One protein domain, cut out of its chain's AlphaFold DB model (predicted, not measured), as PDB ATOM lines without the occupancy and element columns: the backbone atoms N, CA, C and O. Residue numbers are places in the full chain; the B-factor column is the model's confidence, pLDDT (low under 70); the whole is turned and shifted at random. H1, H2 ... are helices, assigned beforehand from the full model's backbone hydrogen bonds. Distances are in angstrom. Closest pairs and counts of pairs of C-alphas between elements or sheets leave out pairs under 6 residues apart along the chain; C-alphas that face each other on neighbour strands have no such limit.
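This is residues 44 to 175 of the 216 residues of an uncharacterized protein of Cloacibacillus porcorum (UniProt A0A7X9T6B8). Two long helices, H2 and H5, run side by side in opposite ways along the length of the domain; H1 folds back beside H2 on the side away from H5, opening away from H2 toward Glu 44, and the three make a loose row with H2 in the middle. H4 folds back on H5 near Lys 139, the small H3 packs on H2, and the small H6 lies near the opposite end of H5. The printed part has 132 residues, with six named helices in the order H1 to H6 and no named strand: the class is all helix. It is only just compact, close to loose, with a radius of gyration of the C-alphas of 16.4 A, and elongated, spanning 54 by 33 by 21 A.

H2, residues 70 to 97, is 40.2 A from first to last C-alpha and H5, residues 139 to 166, 40.7 A; they are the longest helices, 28 residues each. C-alpha 70 is at (-3.629, 95.555, 34.107) and C-alpha 166 at (0.429, 102.106, 29.167). H1, residues 44 to 63, begins with C-alpha 44 at (3.627, 67.834, 24.082) and is 28.6 A long. H4, residues 123 to 131, measures 12.0 A, H3, residues 106 to 110, 7.5 A, and H6, residues 169 to 173, 6.1 A.

H2 is the hub, touching H1, H3 and H5. H2 and H5 run opposite ways at a shallow tilt of 21 degrees, their closest C-alphas those of Lys 70 and Leu 165, 6.3 A apart. H1 and H2 form a helical hairpin, a shallow tilt of 24 degrees, opposite ways; the closest C-alphas, of Ile 59 and Ala 73, are 5.4 A apart. H3 touches H2 at residues 88 to 95 alone, with the C-alphas of Phe 92 and Trp 107 closest at 5.4 A. H4 and H5 form another helical hairpin, opposite ways at a steep tilt of 39 degrees; H4 touches residues 141 to 149 of H5 alone, and the C-alphas of Ala 124 and Leu 145 are closest at 5.2 A. H6 is close to H5 but not clearly touching, the closest C-alphas being those of Val 164 and Lys 170 at 5.9 A. Among the pairs apart are H1 and H4, and H3 and H5. Every O i to N i+4 pair is within hydrogen-bond range in H1, H2, H4, H5 and H6; H3 has 0 of 1, but 2 of 2 O i to N i+3 pairs.

The two C-alphas farthest apart, of Glu 66 and Tyr 136, are 54.5 A apart. The printed part has no cut. The link from H3 to H4, residues 111 to 122, is long. The mean pLDDT of the printed part is 79.3, with residues 100 to 121 and 172 to 175 under 70.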
ATOM      1  N   GLU A  44       3.351  66.943  22.955       76.31
ATOM      2  CA  GLU A  44       3.627  67.834  24.082       76.31
ATOM      3  C   GLU A  44       3.987  69.249  23.623       76.31
ATOM      4  O   GLU A  44       3.438  70.224  24.137       76.31
ATOM      5  N   GLU A  45       4.852  69.385  22.612       74.06
ATOM      6  CA  GLU A  45       5.210  70.694  22.063       74.06
ATOM      7  C   GLU A  45       3.979  71.397  21.471       74.06
ATOM      8  O   GLU A  45       3.784  72.594  21.686       74.06
ATOM      9  N   ARG A  46       3.102  70.664  20.770       77.69
ATOM     10  CA  ARG A  46       1.837  71.206  20.240       77.69
ATOM     11  C   ARG A  46       0.928  71.715  21.358       77.69
ATOM     12  O   ARG A  46       0.438  72.838  21.257       77.69
ATOM     13  N   ALA A  47       0.759  70.943  22.431       81.94
ATOM     14  CA  ALA A  47      -0.044  71.344  23.587       81.94
ATOM     15  C   ALA A  47       0.532  72.589  24.292       81.94
ATOM     16  O   ALA A  47      -0.206  73.499  24.681       81.94
ATOM     17  N   GLN A  48       1.860  72.686  24.405       78.62
ATOM     18  CA  GLN A  48       2.533  73.873  24.939       78.62
ATOM     19  C   GLN A  48       2.299  75.105  24.050       78.62
ATOM     20  O   GLN A  48       2.001  76.186  24.564       78.62
ATOM     21  N   PHE A  49       2.375  74.957  22.723       77.69
ATOM     22  CA  PHE A  49       2.058  76.035  21.780       77.69
ATOM     23  C   PHE A  49       0.604  76.488  21.863       77.69
ATOM     24  O   PHE A  49       0.340  77.691  21.839       77.69
ATOM     25  N   GLU A  50      -0.328  75.551  21.974       81.00
ATOM     26  CA  GLU A  50      -1.745  75.853  22.146       81.00
ATOM     27  C   GLU A  50      -1.993  76.608  23.456       81.00
ATOM     28  O   GLU A  50      -2.635  77.656  23.450       81.00
ATOM     29  N   THR A  51      -1.364  76.175  24.549       84.88
ATOM     30  CA  THR A  51      -1.422  76.875  25.841       84.88
ATOM     31  C   THR A  51      -0.885  78.304  25.731       84.88
ATOM     32  O   THR A  51      -1.535  79.251  26.172       84.88
ATOM     33  N   MET A  52       0.272  78.501  25.082       83.81
ATOM     34  CA  MET A  52       0.817  79.841  24.827       83.81
ATOM     35  C   MET A  52      -0.131  80.693  23.968       83.81
ATOM     36  O   MET A  52      -0.300  81.887  24.225       83.81
ATOM     37  N   ARG A  53      -0.761  80.102  22.947       84.12
ATOM     38  CA  ARG A  53      -1.729  80.787  22.079       84.12
ATOM     39  C   ARG A  53      -2.967  81.220  22.863       84.12
ATOM     40  O   ARG A  53      -3.400  82.360  22.689       84.12
ATOM     41  N   ASN A  54      -3.481  80.355  23.732       85.69
ATOM     42  CA  ASN A  54      -4.642  80.629  24.574       85.69
ATOM     43  C   ASN A  54      -4.342  81.750  25.571       85.69
ATOM     44  O   ASN A  54      -5.068  82.740  25.593       85.69
ATOM     45  N   LEU A  55      -3.195  81.702  26.261       88.56
ATOM     46  CA  LEU A  55      -2.752  82.784  27.148       88.56
ATOM     47  C   LEU A  55      -2.626  84.123  26.411       88.56
ATOM     48  O   LEU A  55      -3.070  85.153  26.913       88.56
ATOM     49  N   ARG A  56      -2.083  84.139  25.186       86.19
ATOM     50  CA  ARG A  56      -2.049  85.360  24.356       86.19
ATOM     51  C   ARG A  56      -3.443  85.855  23.974       86.19
ATOM     52  O   ARG A  56      -3.631  87.066  23.847       86.19
ATOM     53  N   GLY A  57      -4.389  84.946  23.758       85.62
ATOM     54  CA  GLY A  57      -5.799  85.260  23.544       85.62
ATOM     55  C   GLY A  57      -6.432  85.900  24.778       85.62
ATOM     56  O   GLY A  57      -7.059  86.947  24.658       85.62
ATOM     57  N   GLU A  58      -6.189  85.344  25.963       90.56
ATOM     58  CA  GLU A  58      -6.682  85.880  27.237       90.56
ATOM     59  C   GLU A  58      -6.093  87.257  27.560       90.56
ATOM     60  O   GLU A  58      -6.835  88.161  27.936       90.56
ATOM     61  N   ILE A  59      -4.783  87.456  27.355       89.62
ATOM     62  CA  ILE A  59      -4.145  88.774  27.509       89.62
ATOM     63  C   ILE A  59      -4.824  89.783  26.585       89.62
ATOM     64  O   ILE A  59      -5.133  90.895  27.005       89.62
ATOM     65  N   ARG A  60      -5.095  89.395  25.333       87.31
ATOM     66  CA  ARG A  60      -5.784  90.264  24.376       87.31
ATOM     67  C   ARG A  60      -7.194  90.605  24.836       87.31
ATOM     68  O   ARG A  60      -7.565  91.771  24.808       87.31
ATOM     69  N   ALA A  61      -7.962  89.597  25.239       89.19
ATOM     70  CA  ALA A  61      -9.328  89.777  25.705       89.19
ATOM     71  C   ALA A  61      -9.380  90.690  26.936       89.19
ATOM     72  O   ALA A  61     -10.275  91.519  27.037       89.19
ATOM     73  N   GLU A  62      -8.405  90.584  27.842       91.75
ATOM     74  CA  GLU A  62      -8.299  91.455  29.013       91.75
ATOM     75  C   GLU A  62      -7.927  92.896  28.635       91.75
ATOM     76  O   GLU A  62      -8.555  93.841  29.105       91.75
ATOM     77  N   LEU A  63      -6.942  93.064  27.750       88.19
ATOM     78  CA  LEU A  63      -6.475  94.373  27.288       88.19
ATOM     79  C   LEU A  63      -7.456  95.090  26.350       88.19
ATOM     80  O   LEU A  63      -7.372  96.306  26.217       88.19
ATOM     81  N   GLY A  64      -8.363  94.354  25.708       87.19
ATOM     82  CA  GLY A  64      -9.388  94.888  24.808       87.19
ATOM     83  C   GLY A  64     -10.676  95.342  25.498       87.19
ATOM     84  O   GLY A  64     -11.587  95.801  24.814       87.19
ATOM     85  N   LYS A  65     -10.788  95.204  26.823       89.00
ATOM     86  CA  LYS A  65     -11.940  95.712  27.580       89.00
ATOM     87  C   LYS A  65     -11.933  97.236  27.628       89.00
ATOM     88  O   LYS A  65     -10.874  97.851  27.623       89.00
ATOM     89  N   GLU A  66     -13.114  97.829  27.805       86.69
ATOM     90  CA  GLU A  66     -13.265  99.275  28.036       86.69
ATOM     91  C   GLU A  66     -12.435  99.755  29.241       86.69
ATOM     92  O   GLU A  66     -11.823 100.820  29.211       86.69
ATOM     93  N   LYS A  67     -12.356  98.923  30.287       89.69
ATOM     94  CA  LYS A  67     -11.496  99.120  31.460       89.69
ATOM     95  C   LYS A  67     -10.643  97.867  31.699       89.69
ATOM     96  O   LYS A  67     -11.110  96.942  32.363       89.69
ATOM     97  N   PRO A  68      -9.419  97.801  31.145       89.44
ATOM     98  CA  PRO A  68      -8.542  96.643  31.298       89.44
ATOM     99  C   PRO A  68      -8.058  96.441  32.738       89.44
ATOM    100  O   PRO A  68      -7.538  97.377  33.353       89.44
ATOM    101  N   ASP A  69      -8.103  95.205  33.242       93.88
ATOM    102  CA  ASP A  69      -7.381  94.843  34.465       93.88
ATOM    103  C   ASP A  69      -5.902  94.583  34.138       93.88
ATOM    104  O   ASP A  69      -5.485  93.494  33.724       93.88
ATOM    105  N   LYS A  70      -5.077  95.613  34.350       92.00
ATOM    106  CA  LYS A  70      -3.629  95.555  34.107       92.00
ATOM    107  C   LYS A  70      -2.926  94.531  35.001       92.00
ATOM    108  O   LYS A  70      -1.960  93.911  34.560       92.00
ATOM    109  N   ALA A  71      -3.392  94.323  36.233       94.81
ATOM    110  CA  ALA A  71      -2.785  93.360  37.148       94.81
ATOM    111  C   ALA A  71      -3.045  91.924  36.677       94.81
ATOM    112  O   ALA A  71      -2.137  91.087  36.681       94.81
ATOM    113  N   LYS A  72      -4.259  91.646  36.197       94.19
ATOM    114  CA  LYS A  72      -4.588  90.363  35.572       94.19
ATOM    115  C   LYS A  72      -3.812  90.143  34.273       94.19
ATOM    116  O   LYS A  72      -3.251  89.063  34.092       94.19
ATOM    117  N   ALA A  73      -3.696  91.159  33.417       92.88
ATOM    118  CA  ALA A  73      -2.904  91.075  32.190       92.88
ATOM    119  C   ALA A  73      -1.419  90.763  32.470       92.88
ATOM    120  O   ALA A  73      -0.843  89.912  31.792       92.88
ATOM    121  N   ARG A  74      -0.818  91.367  33.511       94.50
ATOM    122  CA  ARG A  74       0.543  91.029  33.983       94.50
ATOM    123  C   ARG A  74       0.666  89.562  34.370       94.50
ATOM    124  O   ARG A  74       1.553  88.883  33.866       94.50
ATOM    125  N   LYS A  75      -0.248  89.050  35.200       96.31
ATOM    126  CA  LYS A  75      -0.228  87.640  35.628       96.31
ATOM    127  C   LYS A  75      -0.338  86.673  34.447       96.31
ATOM    128  O   LYS A  75       0.353  85.658  34.419       96.31
ATOM    129  N   LEU A  76      -1.196  86.973  33.471       94.19
ATOM    130  CA  LEU A  76      -1.329  86.165  32.255       94.19
ATOM    131  C   LEU A  76      -0.058  86.213  31.396       94.19
ATOM    132  O   LEU A  76       0.390  85.181  30.897       94.19
ATOM    133  N   PHE A  77       0.553  87.392  31.264       92.00
ATOM    134  CA  PHE A  77       1.812  87.559  30.545       92.00
ATOM    135  C   PHE A  77       2.972  86.820  31.207       92.00
ATOM    136  O   PHE A  77       3.748  86.176  30.511       92.00
ATOM    137  N   GLU A  78       3.084  86.851  32.535       94.25
ATOM    138  CA  GLU A  78       4.132  86.109  33.243       94.25
ATOM    139  C   GLU A  78       4.013  84.599  33.022       94.25
ATOM    140  O   GLU A  78       5.021  83.950  32.744       94.25
ATOM    141  N   LYS A  79       2.790  84.051  33.026       94.19
ATOM    142  CA  LYS A  79       2.550  82.640  32.681       94.19
ATOM    143  C   LYS A  79       2.963  82.313  31.243       94.19
ATOM    144  O   LYS A  79       3.588  81.279  31.007       94.19
ATOM    145  N   GLU A  80       2.625  83.174  30.279       91.75
ATOM    146  CA  GLU A  80       3.031  82.990  28.875       91.75
ATOM    147  C   GLU A  80       4.548  83.055  28.719       91.75
ATOM    148  O   GLU A  80       5.133  82.228  28.019       91.75
ATOM    149  N   LEU A  81       5.179  84.011  29.401       88.62
ATOM    150  CA  LEU A  81       6.619  84.206  29.385       88.62
ATOM    151  C   LEU A  81       7.335  82.987  29.970       88.62
ATOM    152  O   LEU A  81       8.270  82.497  29.351       88.62
ATOM    153  N   ASP A  82       6.877  82.451  31.101       90.88
ATOM    154  CA  ASP A  82       7.456  81.249  31.711       90.88
ATOM    155  C   ASP A  82       7.386  80.031  30.792       90.88
ATOM    156  O   ASP A  82       8.381  79.321  30.636       90.88
ATOM    157  N   LEU A  83       6.240  79.798  30.150       86.81
ATOM    158  CA  LEU A  83       6.095  78.704  29.189       86.81
ATOM    159  C   LEU A  83       7.013  78.889  27.980       86.81
ATOM    160  O   LEU A  83       7.680  77.943  27.562       86.81
ATOM    161  N   ARG A  84       7.101  80.113  27.451       83.69
ATOM    162  CA  ARG A  84       7.977  80.430  26.322       83.69
ATOM    163  C   ARG A  84       9.452  80.230  26.660       83.69
ATOM    164  O   ARG A  84      10.190  79.700  25.834       83.69
ATOM    165  N   GLU A  85       9.882  80.647  27.848       83.94
ATOM    166  CA  GLU A  85      11.264  80.485  28.307       83.94
ATOM    167  C   GLU A  85      11.609  79.003  28.520       83.94
ATOM    168  O   GLU A  85      12.648  78.556  28.040       83.94
ATOM    169  N   LYS A  86      10.712  78.211  29.128       85.38
ATOM    170  CA  LYS A  86      10.887  76.752  29.258       85.38
ATOM    171  C   LYS A  86      11.013  76.066  27.898       85.38
ATOM    172  O   LYS A  86      11.924  75.267  27.695       85.38
ATOM    173  N   PHE A  87      10.139  76.421  26.956       81.12
ATOM    174  CA  PHE A  87      10.186  75.895  25.593       81.12
ATOM    175  C   PHE A  87      11.512  76.238  24.902       81.12
ATOM    176  O   PHE A  87      12.166  75.384  24.306       81.12
ATOM    177  N   ALA A  88      11.935  77.499  25.003       80.19
ATOM    178  CA  ALA A  88      13.178  77.960  24.407       80.19
ATOM    179  C   ALA A  88      14.412  77.287  25.029       80.19
ATOM    180  O   ALA A  88      15.386  77.069  24.308       80.19
ATOM    181  N   ALA A  89      14.392  76.989  26.330       84.00
ATOM    182  CA  ALA A  89      15.485  76.309  27.023       84.00
ATOM    183  C   ALA A  89      15.608  74.852  26.562       84.00
ATOM    184  O   ALA A  89      16.680  74.448  26.127       84.00
ATOM    185  N   ALA A  90      14.495  74.111  26.518       83.00
ATOM    186  CA  ALA A  90      14.486  72.728  26.035       83.00
ATOM    187  C   ALA A  90      15.008  72.610  24.591       83.00
ATOM    188  O   ALA A  90      15.801  71.728  24.272       83.00
ATOM    189  N   ARG A  91      14.623  73.547  23.713       79.00
ATOM    190  CA  ARG A  91      15.114  73.593  22.324       79.00
ATOM    191  C   ARG A  91      16.583  73.985  22.219       79.00
ATOM    192  O   ARG A  91      17.258  73.572  21.276       79.00
ATOM    193  N   PHE A  92      17.065  74.815  23.138       84.44
ATOM    194  CA  PHE A  92      18.482  75.134  23.220       84.44
ATOM    195  C   PHE A  92      19.290  73.911  23.664       84.44
ATOM    196  O   PHE A  92      20.273  73.584  23.007       84.44
ATOM    197  N   ASP A  93      18.840  73.199  24.700       85.88
ATOM    198  CA  ASP A  93      19.482  71.974  25.181       85.88
ATOM    199  C   ASP A  93      19.534  70.884  24.100       85.88
ATOM    200  O   ASP A  93      20.586  70.280  23.898       85.88
ATOM    201  N   ASP A  94      18.439  70.683  23.361       81.06
ATOM    202  CA  ASP A  94      18.373  69.750  22.228       81.06
ATOM    203  C   ASP A  94      19.372  70.119  21.118       81.06
ATOM    204  O   ASP A  94      20.152  69.278  20.668       81.06
ATOM    205  N   CYS A  95      19.428  71.400  20.736       80.62
ATOM    206  CA  CYS A  95      20.433  71.889  19.791       80.62
ATOM    207  C   CYS A  95      21.860  71.681  20.309       80.62
ATOM    208  O   CYS A  95      22.742  71.324  19.541       80.62
ATOM    209  N   LEU A  96      22.116  71.927  21.593       84.62
ATOM    210  CA  LEU A  96      23.457  71.803  22.152       84.62
ATOM    211  C   LEU A  96      23.907  70.338  22.258       84.62
ATOM    212  O   LEU A  96      25.097  70.028  22.134       84.62
ATOM    213  N   ALA A  97      22.966  69.425  22.500       84.50
ATOM    214  CA  ALA A  97      23.215  67.991  22.487       84.50
ATOM    215  C   ALA A  97      23.562  67.508  21.072       84.50
ATOM    216  O   ALA A  97      24.580  66.833  20.911       84.50
ATOM    217  N   ASN A  98      22.775  67.937  20.083       77.00
ATOM    218  CA  ASN A  98      22.832  67.507  18.686       77.00
ATOM    219  C   ASN A  98      23.472  68.556  17.762       77.00
ATOM    220  O   ASN A  98      23.068  68.697  16.612       77.00
ATOM    221  N   HIS A  99      24.418  69.343  18.277       74.69
ATOM    222  CA  HIS A  99      24.980  70.459  17.520       74.69
ATOM    223  C   HIS A  99      25.708  69.944  16.277       74.69
ATOM    224  O   HIS A  99      26.622  69.125  16.379       74.69
ATOM    225  N   SER A 100      25.292  70.440  15.114       68.12
ATOM    226  CA  SER A 100      26.013  70.309  13.856       68.12
ATOM    227  C   SER A 100      26.121  71.692  13.214       68.12
ATOM    228  O   SER A 100      25.225  72.529  13.360       68.12
ATOM    229  N   LYS A 101      27.228  71.958  12.515       61.50
ATOM    230  CA  LYS A 101      27.466  73.248  11.841       61.50
ATOM    231  C   LYS A 101      26.420  73.570  10.762       61.50
ATOM    232  O   LYS A 101      26.178  74.741  10.477       61.50
ATOM    233  N   ASP A 102      25.803  72.531  10.198       56.09
ATOM    234  CA  ASP A 102      24.824  72.615   9.111       56.09
ATOM    235  C   ASP A 102      23.378  72.665   9.634       56.09
ATOM    236  O   ASP A 102      22.470  73.139   8.940       56.09
ATOM    237  N   ASP A 103      23.145  72.253  10.885       58.28
ATOM    238  CA  ASP A 103      21.848  72.407  11.522       58.28
ATOM    239  C   ASP A 103      21.629  73.858  11.925       58.28
ATOM    240  O   ASP A 103      22.251  74.424  12.830       58.28
ATOM    241  N   ASN A 104      20.643  74.471  11.274       55.25
ATOM    242  CA  ASN A 104      20.064  75.733  11.700       55.25
ATOM    243  C   ASN A 104      19.349  75.536  13.041       55.25
ATOM    244  O   ASN A 104      18.120  75.457  13.100       55.25
ATOM    245  N   CYS A 105      20.121  75.473  14.124       62.94
ATOM    246  CA  CYS A 105      19.642  75.404  15.488       62.94
ATOM    247  C   CYS A 105      18.565  76.470  15.725       62.94
ATOM    248  O   CYS A 105      18.834  77.669  15.860       62.94
ATOM    249  N   ARG A 106      17.304  76.026  15.754       56.88
ATOM    250  CA  ARG A 106      16.126  76.907  15.750       56.88
ATOM    251  C   ARG A 106      15.882  77.629  17.068       56.88
ATOM    252  O   ARG A 106      14.967  78.449  17.119       56.88
ATOM    253  N   TRP A 107      16.710  77.434  18.101       60.62
ATOM    254  CA  TRP A 107      16.712  78.357  19.245       60.62
ATOM    255  C   TRP A 107      16.938  79.809  18.780       60.62
ATOM    256  O   TRP A 107      16.382  80.735  19.373       60.62
ATOM    257  N   ARG A 108      17.626  79.997  17.636       53.91
ATOM    258  CA  ARG A 108      17.782  81.272  16.912       53.91
ATOM    259  C   ARG A 108      16.453  81.941  16.525       53.91
ATOM    260  O   ARG A 108      16.401  83.161  16.424       53.91
ATOM    261  N   SER A 109      15.378  81.180  16.311       49.12
ATOM    262  CA  SER A 109      14.085  81.697  15.829       49.12
ATOM    263  C   SER A 109      13.145  82.186  16.937       49.12
ATOM    264  O   SER A 109      12.124  82.799  16.631       49.12
ATOM    265  N   PHE A 110      13.467  81.948  18.213       46.84
ATOM    266  CA  PHE A 110      12.662  82.447  19.340       46.84
ATOM    267  C   PHE A 110      12.986  83.902  19.702       46.84
ATOM    268  O   PHE A 110      12.246  84.531  20.462       46.84
ATOM    269  N   GLY A 111      14.053  84.460  19.123       43.06
ATOM    270  CA  GLY A 111      14.309  85.892  19.112       43.06
ATOM    271  C   GLY A 111      13.565  86.540  17.948       43.06
ATOM    272  O   GLY A 111      13.884  86.273  16.794       43.06
ATOM    273  N   GLY A 112      12.542  87.354  18.217       44.44
ATOM    274  CA  GLY A 112      11.800  88.051  17.160       44.44
ATOM    275  C   GLY A 112      12.693  88.925  16.259       44.44
ATOM    276  O   GLY A 112      13.877  89.122  16.509       44.44
ATOM    277  N   ARG A 113      12.112  89.530  15.213       46.09
ATOM    278  CA  ARG A 113      12.848  90.415  14.278       46.09
ATOM    279  C   ARG A 113      13.484  91.654  14.936       46.09
ATOM    280  O   ARG A 113      14.328  92.284  14.304       46.09
ATOM    281  N   ASP A 114      13.105  91.982  16.170       54.22
ATOM    282  CA  ASP A 114      13.627  93.095  16.969       54.22
ATOM    283  C   ASP A 114      15.088  92.825  17.388       54.22
ATOM    284  O   ASP A 114      15.377  91.827  18.046       54.22
ATOM    285  N   LYS A 115      16.008  93.712  16.988       53.88
ATOM    286  CA  LYS A 115      17.456  93.626  17.255       53.88
ATOM    287  C   LYS A 115      17.788  93.563  18.750       53.88
ATOM    288  O   LYS A 115      18.702  92.842  19.144       53.88
ATOM    289  N   ASN A 116      16.987  94.220  19.591       52.94
ATOM    290  CA  ASN A 116      17.119  94.140  21.048       52.94
ATOM    291  C   ASN A 116      16.707  92.755  21.566       52.94
ATOM    292  O   ASN A 116      17.287  92.242  22.514       52.94
ATOM    293  N   PHE A 117      15.749  92.108  20.897       54.03
ATOM    294  CA  PHE A 117      15.279  90.755  21.214       54.03
ATOM    295  C   PHE A 117      16.209  89.659  20.664       54.03
ATOM    296  O   PHE A 117      16.262  88.566  21.224       54.03
ATOM    297  N   ARG A 118      16.970  89.956  19.601       55.38
ATOM    298  CA  ARG A 118      18.128  89.156  19.156       55.38
ATOM    299  C   ARG A 118      19.365  89.374  20.031       55.38
ATOM    300  O   ARG A 118      20.380  88.723  19.804       55.38
ATOM    301  N   GLY A 119      19.294  90.313  20.978       55.19
ATOM    302  CA  GLY A 119      20.405  90.670  21.844       55.19
ATOM    303  C   GLY A 119      21.597  91.238  21.087       55.19
ATOM    304  O   GLY A 119      22.725  90.943  21.442       55.19
ATOM    305  N   GLU A 120      21.392  92.023  20.026       53.34
ATOM    306  CA  GLU A 120      22.507  92.720  19.358       53.34
ATOM    307  C   GLU A 120      23.218  93.707  20.304       53.34
ATOM    308  O   GLU A 120      24.425  93.883  20.191       53.34
ATOM    309  N   ASN A 121      22.500  94.239  21.301       58.44
ATOM    310  CA  ASN A 121      23.060  95.055  22.386       58.44
ATOM    311  C   ASN A 121      23.436  94.235  23.637       58.44
ATOM    312  O   ASN A 121      23.807  94.810  24.655       58.44
ATOM    313  N   ASN A 122      23.293  92.908  23.594       71.50
ATOM    314  CA  ASN A 122      23.622  92.013  24.697       71.50
ATOM    315  C   ASN A 122      24.840  91.171  24.300       71.50
ATOM    316  O   ASN A 122      24.753  90.310  23.419       71.50
ATOM    317  N   SER A 123      25.971  91.416  24.962       76.81
ATOM    318  CA  SER A 123      27.224  90.691  24.731       76.81
ATOM    319  C   SER A 123      27.044  89.178  24.838       76.81
ATOM    320  O   SER A 123      27.517  88.471  23.952       76.81
ATOM    321  N   ALA A 124      26.252  88.682  25.795       82.50
ATOM    322  CA  ALA A 124      26.004  87.254  25.970       82.50
ATOM    323  C   ALA A 124      25.314  86.614  24.753       82.50
ATOM    324  O   ALA A 124      25.682  85.519  24.339       82.50
ATOM    325  N   TRP A 125      24.366  87.298  24.096       78.44
ATOM    326  CA  TRP A 125      23.749  86.787  22.858       78.44
ATOM    327  C   TRP A 125      24.717  86.784  21.672       78.44
ATOM    328  O   TRP A 125      24.567  85.968  20.758       78.44
ATOM    329  N   ARG A 126      25.662  87.728  21.626       79.00
ATOM    330  CA  ARG A 126      26.698  87.782  20.586       79.00
ATOM    331  C   ARG A 126      27.720  86.668  20.795       79.00
ATOM    332  O   ARG A 126      27.960  85.901  19.870       79.00
ATOM    333  N   GLU A 127      28.235  86.537  22.008       85.38
ATOM    334  CA  GLU A 127      29.199  85.503  22.385       85.38
ATOM    335  C   GLU A 127      28.596  84.103  22.282       85.38
ATOM    336  O   GLU A 127      29.252  83.191  21.791       85.38
ATOM    337  N   LEU A 128      27.319  83.926  22.645       85.69
ATOM    338  CA  LEU A 128      26.615  82.661  22.442       85.69
ATOM    339  C   LEU A 128      26.560  82.293  20.960       85.69
ATOM    340  O   LEU A 128      26.743  81.135  20.596       85.69
ATOM    341  N   ARG A 129      26.272  83.272  20.092       80.81
ATOM    342  CA  ARG A 129      26.210  83.052  18.642       80.81
ATOM    343  C   ARG A 129      27.565  82.656  18.081       80.81
ATOM    344  O   ARG A 129      27.610  81.748  17.258       80.81
ATOM    345  N   GLU A 130      28.621  83.321  18.528       83.25
ATOM    346  CA  GLU A 130      29.992  83.001  18.151       83.25
ATOM    347  C   GLU A 130      30.381  81.599  18.631       83.25
ATOM    348  O   GLU A 130      30.796  80.770  17.825       83.25
ATOM    349  N   GLU A 131      30.154  81.277  19.905       86.94
ATOM    350  CA  GLU A 131      30.454  79.959  20.465       86.94
ATOM    351  C   GLU A 131      29.719  78.845  19.711       86.94
ATOM    352  O   GLU A 131      30.338  77.874  19.289       86.94
ATOM    353  N   MET A 132      28.422  79.027  19.452       82.19
ATOM    354  CA  MET A 132      27.578  78.068  18.734       82.19
ATOM    355  C   MET A 132      27.814  78.037  17.216       82.19
ATOM    356  O   MET A 132      27.149  77.267  16.523       82.19
ATOM    357  N   SER A 133      28.698  78.884  16.680       80.50
ATOM    358  CA  SER A 133      29.116  78.851  15.270       80.50
ATOM    359  C   SER A 133      30.372  78.013  15.025       80.50
ATOM    360  O   SER A 133      30.696  77.735  13.875       80.50
ATOM    361  N   LYS A 134      31.062  77.600  16.092       82.50
ATOM    362  CA  LYS A 134      32.244  76.736  16.016       82.50
ATOM    363  C   LYS A 134      31.844  75.315  15.634       82.50
ATOM    364  O   LYS A 134      30.775  74.862  16.031       82.50
ATOM    365  N   ASP A 135      32.741  74.593  14.963       81.00
ATOM    366  CA  ASP A 135      32.550  73.165  14.650       81.00
ATOM    367  C   ASP A 135      32.374  72.315  15.918       81.00
ATOM    368  O   ASP A 135      31.613  71.351  15.934       81.00
ATOM    369  N   TYR A 136      33.052  72.714  16.997       82.94
ATOM    370  CA  TYR A 136      32.986  72.079  18.310       82.94
ATOM    371  C   TYR A 136      32.739  73.148  19.384       82.94
ATOM    372  O   TYR A 136      33.696  73.676  19.959       82.94
ATOM    373  N   PRO A 137      31.474  73.524  19.651       86.00
ATOM    374  CA  PRO A 137      31.168  74.520  20.667       86.00
ATOM    375  C   PRO A 137      31.495  73.987  22.064       86.00
ATOM    376  O   PRO A 137      31.202  72.833  22.401       86.00
ATOM    377  N   ASN A 138      32.027  74.847  22.932       91.25
ATOM    378  CA  ASN A 138      32.122  74.525  24.349       91.25
ATOM    379  C   ASN A 138      30.713  74.528  24.962       91.25
ATOM    380  O   ASN A 138      30.120  75.581  25.202       91.25
ATOM    381  N   LYS A 139      30.182  73.331  25.240       90.19
ATOM    382  CA  LYS A 139      28.812  73.154  25.743       90.19
ATOM    383  C   LYS A 139      28.573  73.811  27.105       90.19
ATOM    384  O   LYS A 139      27.481  74.322  27.337       90.19
ATOM    385  N   ALA A 140      29.562  73.820  27.997       92.44
ATOM    386  CA  ALA A 140      29.424  74.469  29.301       92.44
ATOM    387  C   ALA A 140      29.307  75.990  29.130       92.44
ATOM    388  O   ALA A 140      28.319  76.588  29.552       92.44
ATOM    389  N   LYS A 141      30.240  76.578  28.374       91.94
ATOM    390  CA  LYS A 141      30.236  78.009  28.059       91.94
ATOM    391  C   LYS A 141      28.963  78.436  27.320       91.94
ATOM    392  O   LYS A 141      28.368  79.457  27.643       91.94
ATOM    393  N   ALA A 142      28.494  77.639  26.358       89.81
ATOM    394  CA  ALA A 142      27.255  77.919  25.639       89.81
ATOM    395  C   ALA A 142      26.023  77.914  26.566       89.81
ATOM    396  O   ALA A 142      25.143  78.759  26.410       89.81
ATOM    397  N   ARG A 143      25.950  77.005  27.551       90.69
ATOM    398  CA  ARG A 143      24.868  77.010  28.555       90.69
ATOM    399  C   ARG A 143      24.899  78.265  29.416       90.69
ATOM    400  O   ARG A 143      23.848  78.866  29.616       90.69
ATOM    401  N   GLU A 144      26.071  78.659  29.901       92.88
ATOM    402  CA  GLU A 144      26.235  79.867  30.719       92.88
ATOM    403  C   GLU A 144      25.799  81.118  29.949       92.88
ATOM    404  O   GLU A 144      24.919  81.856  30.402       92.88
ATOM    405  N   LEU A 145      26.314  81.283  28.728       90.31
ATOM    406  CA  LEU A 145      25.958  82.392  27.846       90.31
ATOM    407  C   LEU A 145      24.459  82.412  27.522       90.31
ATOM    408  O   LEU A 145      23.846  83.478  27.497       90.31
ATOM    409  N   TYR A 146      23.831  81.249  27.315       87.94
ATOM    410  CA  TYR A 146      22.385  81.165  27.113       87.94
ATOM    411  C   TYR A 146      21.594  81.621  28.340       87.94
ATOM    412  O   TYR A 146      20.614  82.350  28.192       87.94
ATOM    413  N   GLN A 147      21.993  81.218  29.546       89.75
ATOM    414  CA  GLN A 147      21.301  81.617  30.773       89.75
ATOM    415  C   GLN A 147      21.371  83.130  30.993       89.75
ATOM    416  O   GLN A 147      20.361  83.748  31.338       89.75
ATOM    417  N   GLU A 148      22.532  83.740  30.760       88.38
ATOM    418  CA  GLU A 148      22.703  85.191  30.838       88.38
ATOM    419  C   GLU A 148      21.854  85.910  29.781       88.38
ATOM    420  O   GLU A 148      21.048  86.791  30.093       88.38
ATOM    421  N   ALA A 149      21.932  85.445  28.536       83.25
ATOM    422  CA  ALA A 149      21.156  85.962  27.421       83.25
ATOM    423  C   ALA A 149      19.630  85.852  27.644       83.25
ATOM    424  O   ALA A 149      18.866  86.765  27.297       83.25
ATOM    425  N   ALA A 150      19.172  84.753  28.253       83.44
ATOM    426  CA  ALA A 150      17.774  84.509  28.595       83.44
ATOM    427  C   ALA A 150      17.274  85.437  29.714       83.44
ATOM    428  O   ALA A 150      16.151  85.941  29.617       83.44
ATOM    429  N   LYS A 151      18.099  85.737  30.731       85.62
ATOM    430  CA  LYS A 151      17.755  86.707  31.789       85.62
ATOM    431  C   LYS A 151      17.456  88.082  31.199       85.62
ATOM    432  O   LYS A 151      16.356  88.603  31.389       85.62
ATOM    433  N   THR A 152      18.363  88.619  30.386       80.75
ATOM    434  CA  THR A 152      18.159  89.930  29.751       80.75
ATOM    435  C   THR A 152      16.960  89.924  28.799       80.75
ATOM    436  O   THR A 152      16.198  90.889  28.742       80.75
ATOM    437  N   ARG A 153      16.736  88.825  28.058       78.81
ATOM    438  CA  ARG A 153      15.545  88.675  27.202       78.81
ATOM    439  C   ARG A 153      14.260  88.747  28.025       78.81
ATOM    440  O   ARG A 153      13.305  89.406  27.609       78.81
ATOM    441  N   ARG A 154      14.228  88.072  29.176       84.88
ATOM    442  CA  ARG A 154      13.083  88.057  30.090       84.88
ATOM    443  C   ARG A 154      12.797  89.452  30.644       84.88
ATOM    444  O   ARG A 154      11.644  89.878  30.622       84.88
ATOM    445  N   GLU A 155      13.823  90.179  31.071       86.25
ATOM    446  CA  GLU A 155      13.707  91.565  31.548       86.25
ATOM    447  C   GLU A 155      13.188  92.505  30.458       86.25
ATOM    448  O   GLU A 155      12.209  93.220  30.672       86.25
ATOM    449  N   TYR A 156      13.760  92.436  29.251       80.38
ATOM    450  CA  TYR A 156      13.292  93.227  28.112       80.38
ATOM    451  C   TYR A 156      11.838  92.906  27.752       80.38
ATOM    452  O   TYR A 156      11.049  93.808  27.469       80.38
ATOM    453  N   ALA A 157      11.450  91.627  27.788       83.31
ATOM    454  CA  ALA A 157      10.075  91.215  27.539       83.31
ATOM    455  C   ALA A 157       9.106  91.805  28.576       83.31
ATOM    456  O   ALA A 157       8.050  92.303  28.186       83.31
ATOM    457  N   LYS A 158       9.475  91.806  29.865       88.50
ATOM    458  CA  LYS A 158       8.689  92.449  30.929       88.50
ATOM    459  C   LYS A 158       8.586  93.961  30.725       88.50
ATOM    460  O   LYS A 158       7.478  94.481  30.701       88.50
ATOM    461  N   ALA A 159       9.700  94.648  30.475       87.44
ATOM    462  CA  ALA A 159       9.705  96.091  30.222       87.44
ATOM    463  C   ALA A 159       8.829  96.470  29.014       87.44
ATOM    464  O   ALA A 159       8.025  97.397  29.072       87.44
ATOM    465  N   ARG A 160       8.908  95.699  27.922       83.38
ATOM    466  CA  ARG A 160       8.051  95.886  26.740       83.38
ATOM    467  C   ARG A 160       6.577  95.651  27.040       83.38
ATOM    468  O   ARG A 160       5.733  96.312  26.438       83.38
ATOM    469  N   PHE A 161       6.264  94.711  27.925       88.69
ATOM    470  CA  PHE A 161       4.889  94.480  28.342       88.69
ATOM    471  C   PHE A 161       4.360  95.623  29.214       88.69
ATOM    472  O   PHE A 161       3.229  96.050  29.022       88.69
ATOM    473  N   GLU A 162       5.183  96.212  30.081       90.75
ATOM    474  CA  GLU A 162       4.801  97.421  30.824       90.75
ATOM    475  C   GLU A 162       4.477  98.601  29.893       90.75
ATOM    476  O   GLU A 162       3.495  99.311  30.108       90.75
ATOM    477  N   GLU A 163       5.216  98.762  28.792       87.81
ATOM    478  CA  GLU A 163       4.879  99.751  27.756       87.81
ATOM    479  C   GLU A 163       3.545  99.456  27.052       87.81
ATOM    480  O   GLU A 163       2.807 100.375  26.698       87.81
ATOM    481  N   VAL A 164       3.200  98.178  26.882       86.56
ATOM    482  CA  VAL A 164       1.883  97.751  26.388       86.56
ATOM    483  C   VAL A 164       0.775  98.080  27.390       86.56
ATOM    484  O   VAL A 164      -0.315  98.464  26.991       86.56
ATOM    485  N   LEU A 165       1.021  97.972  28.694       88.31
ATOM    486  CA  LEU A 165       0.010  98.306  29.703       88.31
ATOM    487  C   LEU A 165      -0.282  99.811  29.780       88.31
ATOM    488  O   LEU A 165      -1.345 100.205  30.272       88.31
ATOM    489  N   LYS A 166       0.647 100.659  29.327       89.50
ATOM    490  CA  LYS A 166       0.429 102.106  29.167       89.50
ATOM    491  C   LYS A 166      -0.442 102.406  27.949       89.50
ATOM    492  O   LYS A 166      -1.316 103.258  28.037       89.50
ATOM    493  N   ASP A 167      -0.228 101.673  26.859       86.62
ATOM    494  CA  ASP A 167      -0.974 101.797  25.607       86.62
ATOM    495  C   ASP A 167      -1.325 100.404  25.038       86.62
ATOM    496  O   ASP A 167      -0.555  99.832  24.249       86.62
ATOM    497  N   PRO A 168      -2.487  99.839  25.437       81.81
ATOM    498  CA  PRO A 168      -2.908  98.497  25.031       81.81
ATOM    499  C   PRO A 168      -3.067  98.320  23.517       81.81
ATOM    500  O   PRO A 168      -2.962  97.196  23.012       81.81
ATOM    501  N   SER A 169      -3.250  99.411  22.766       75.50
ATOM    502  CA  SER A 169      -3.380  99.367  21.308       75.50
ATOM    503  C   SER A 169      -2.130  98.775  20.637       75.50
ATOM    504  O   SER A 169      -2.246  98.022  19.667       75.50
ATOM    505  N   LYS A 170      -0.937  98.971  21.221       72.69
ATOM    506  CA  LYS A 170       0.335  98.390  20.750       72.69
ATOM    507  C   LYS A 170       0.354  96.861  20.787       72.69
ATOM    508  O   LYS A 170       1.077  96.235  20.008       72.69
ATOM    509  N   PHE A 171      -0.416  96.244  21.684       71.88
ATOM    510  CA  PHE A 171      -0.565  94.787  21.735       71.88
ATOM    511  C   PHE A 171      -1.484  94.277  20.626       71.88
ATOM    512  O   PHE A 171      -1.199  93.253  20.006       71.88
ATOM    513  N   MET A 172      -2.553  95.025  20.347       63.06
ATOM    514  CA  MET A 172      -3.549  94.709  19.319       63.06
ATOM    515  C   MET A 172      -2.973  94.863  17.905       63.06
ATOM    516  O   MET A 172      -3.177  93.996  17.057       63.06
ATOM    517  N   GLN A 173      -2.158  95.900  17.674       58.03
ATOM    518  CA  GLN A 173      -1.518  96.191  16.382       58.03
ATOM    519  C   GLN A 173      -0.538  95.107  15.913       58.03
ATOM    520  O   GLN A 173      -0.330  94.939  14.715       58.03
ATOM    521  N   ARG A 174       0.043  94.315  16.828       51.72
ATOM    522  CA  ARG A 174       0.903  93.178  16.443       51.72
ATOM    523  C   ARG A 174       0.142  92.056  15.727       51.72
ATOM    524  O   ARG A 174       0.783  91.121  15.250       51.72
ATOM    525  N   LEU A 175      -1.188  92.136  15.674       38.09
ATOM    526  CA  LEU A 175      -2.075  91.155  15.058       38.09
ATOM    527  C   LEU A 175      -3.189  91.753  14.204       38.09
ATOM    528  O   LEU A 175      -4.020  90.986  13.722       38.09
TER     529      LEU A 175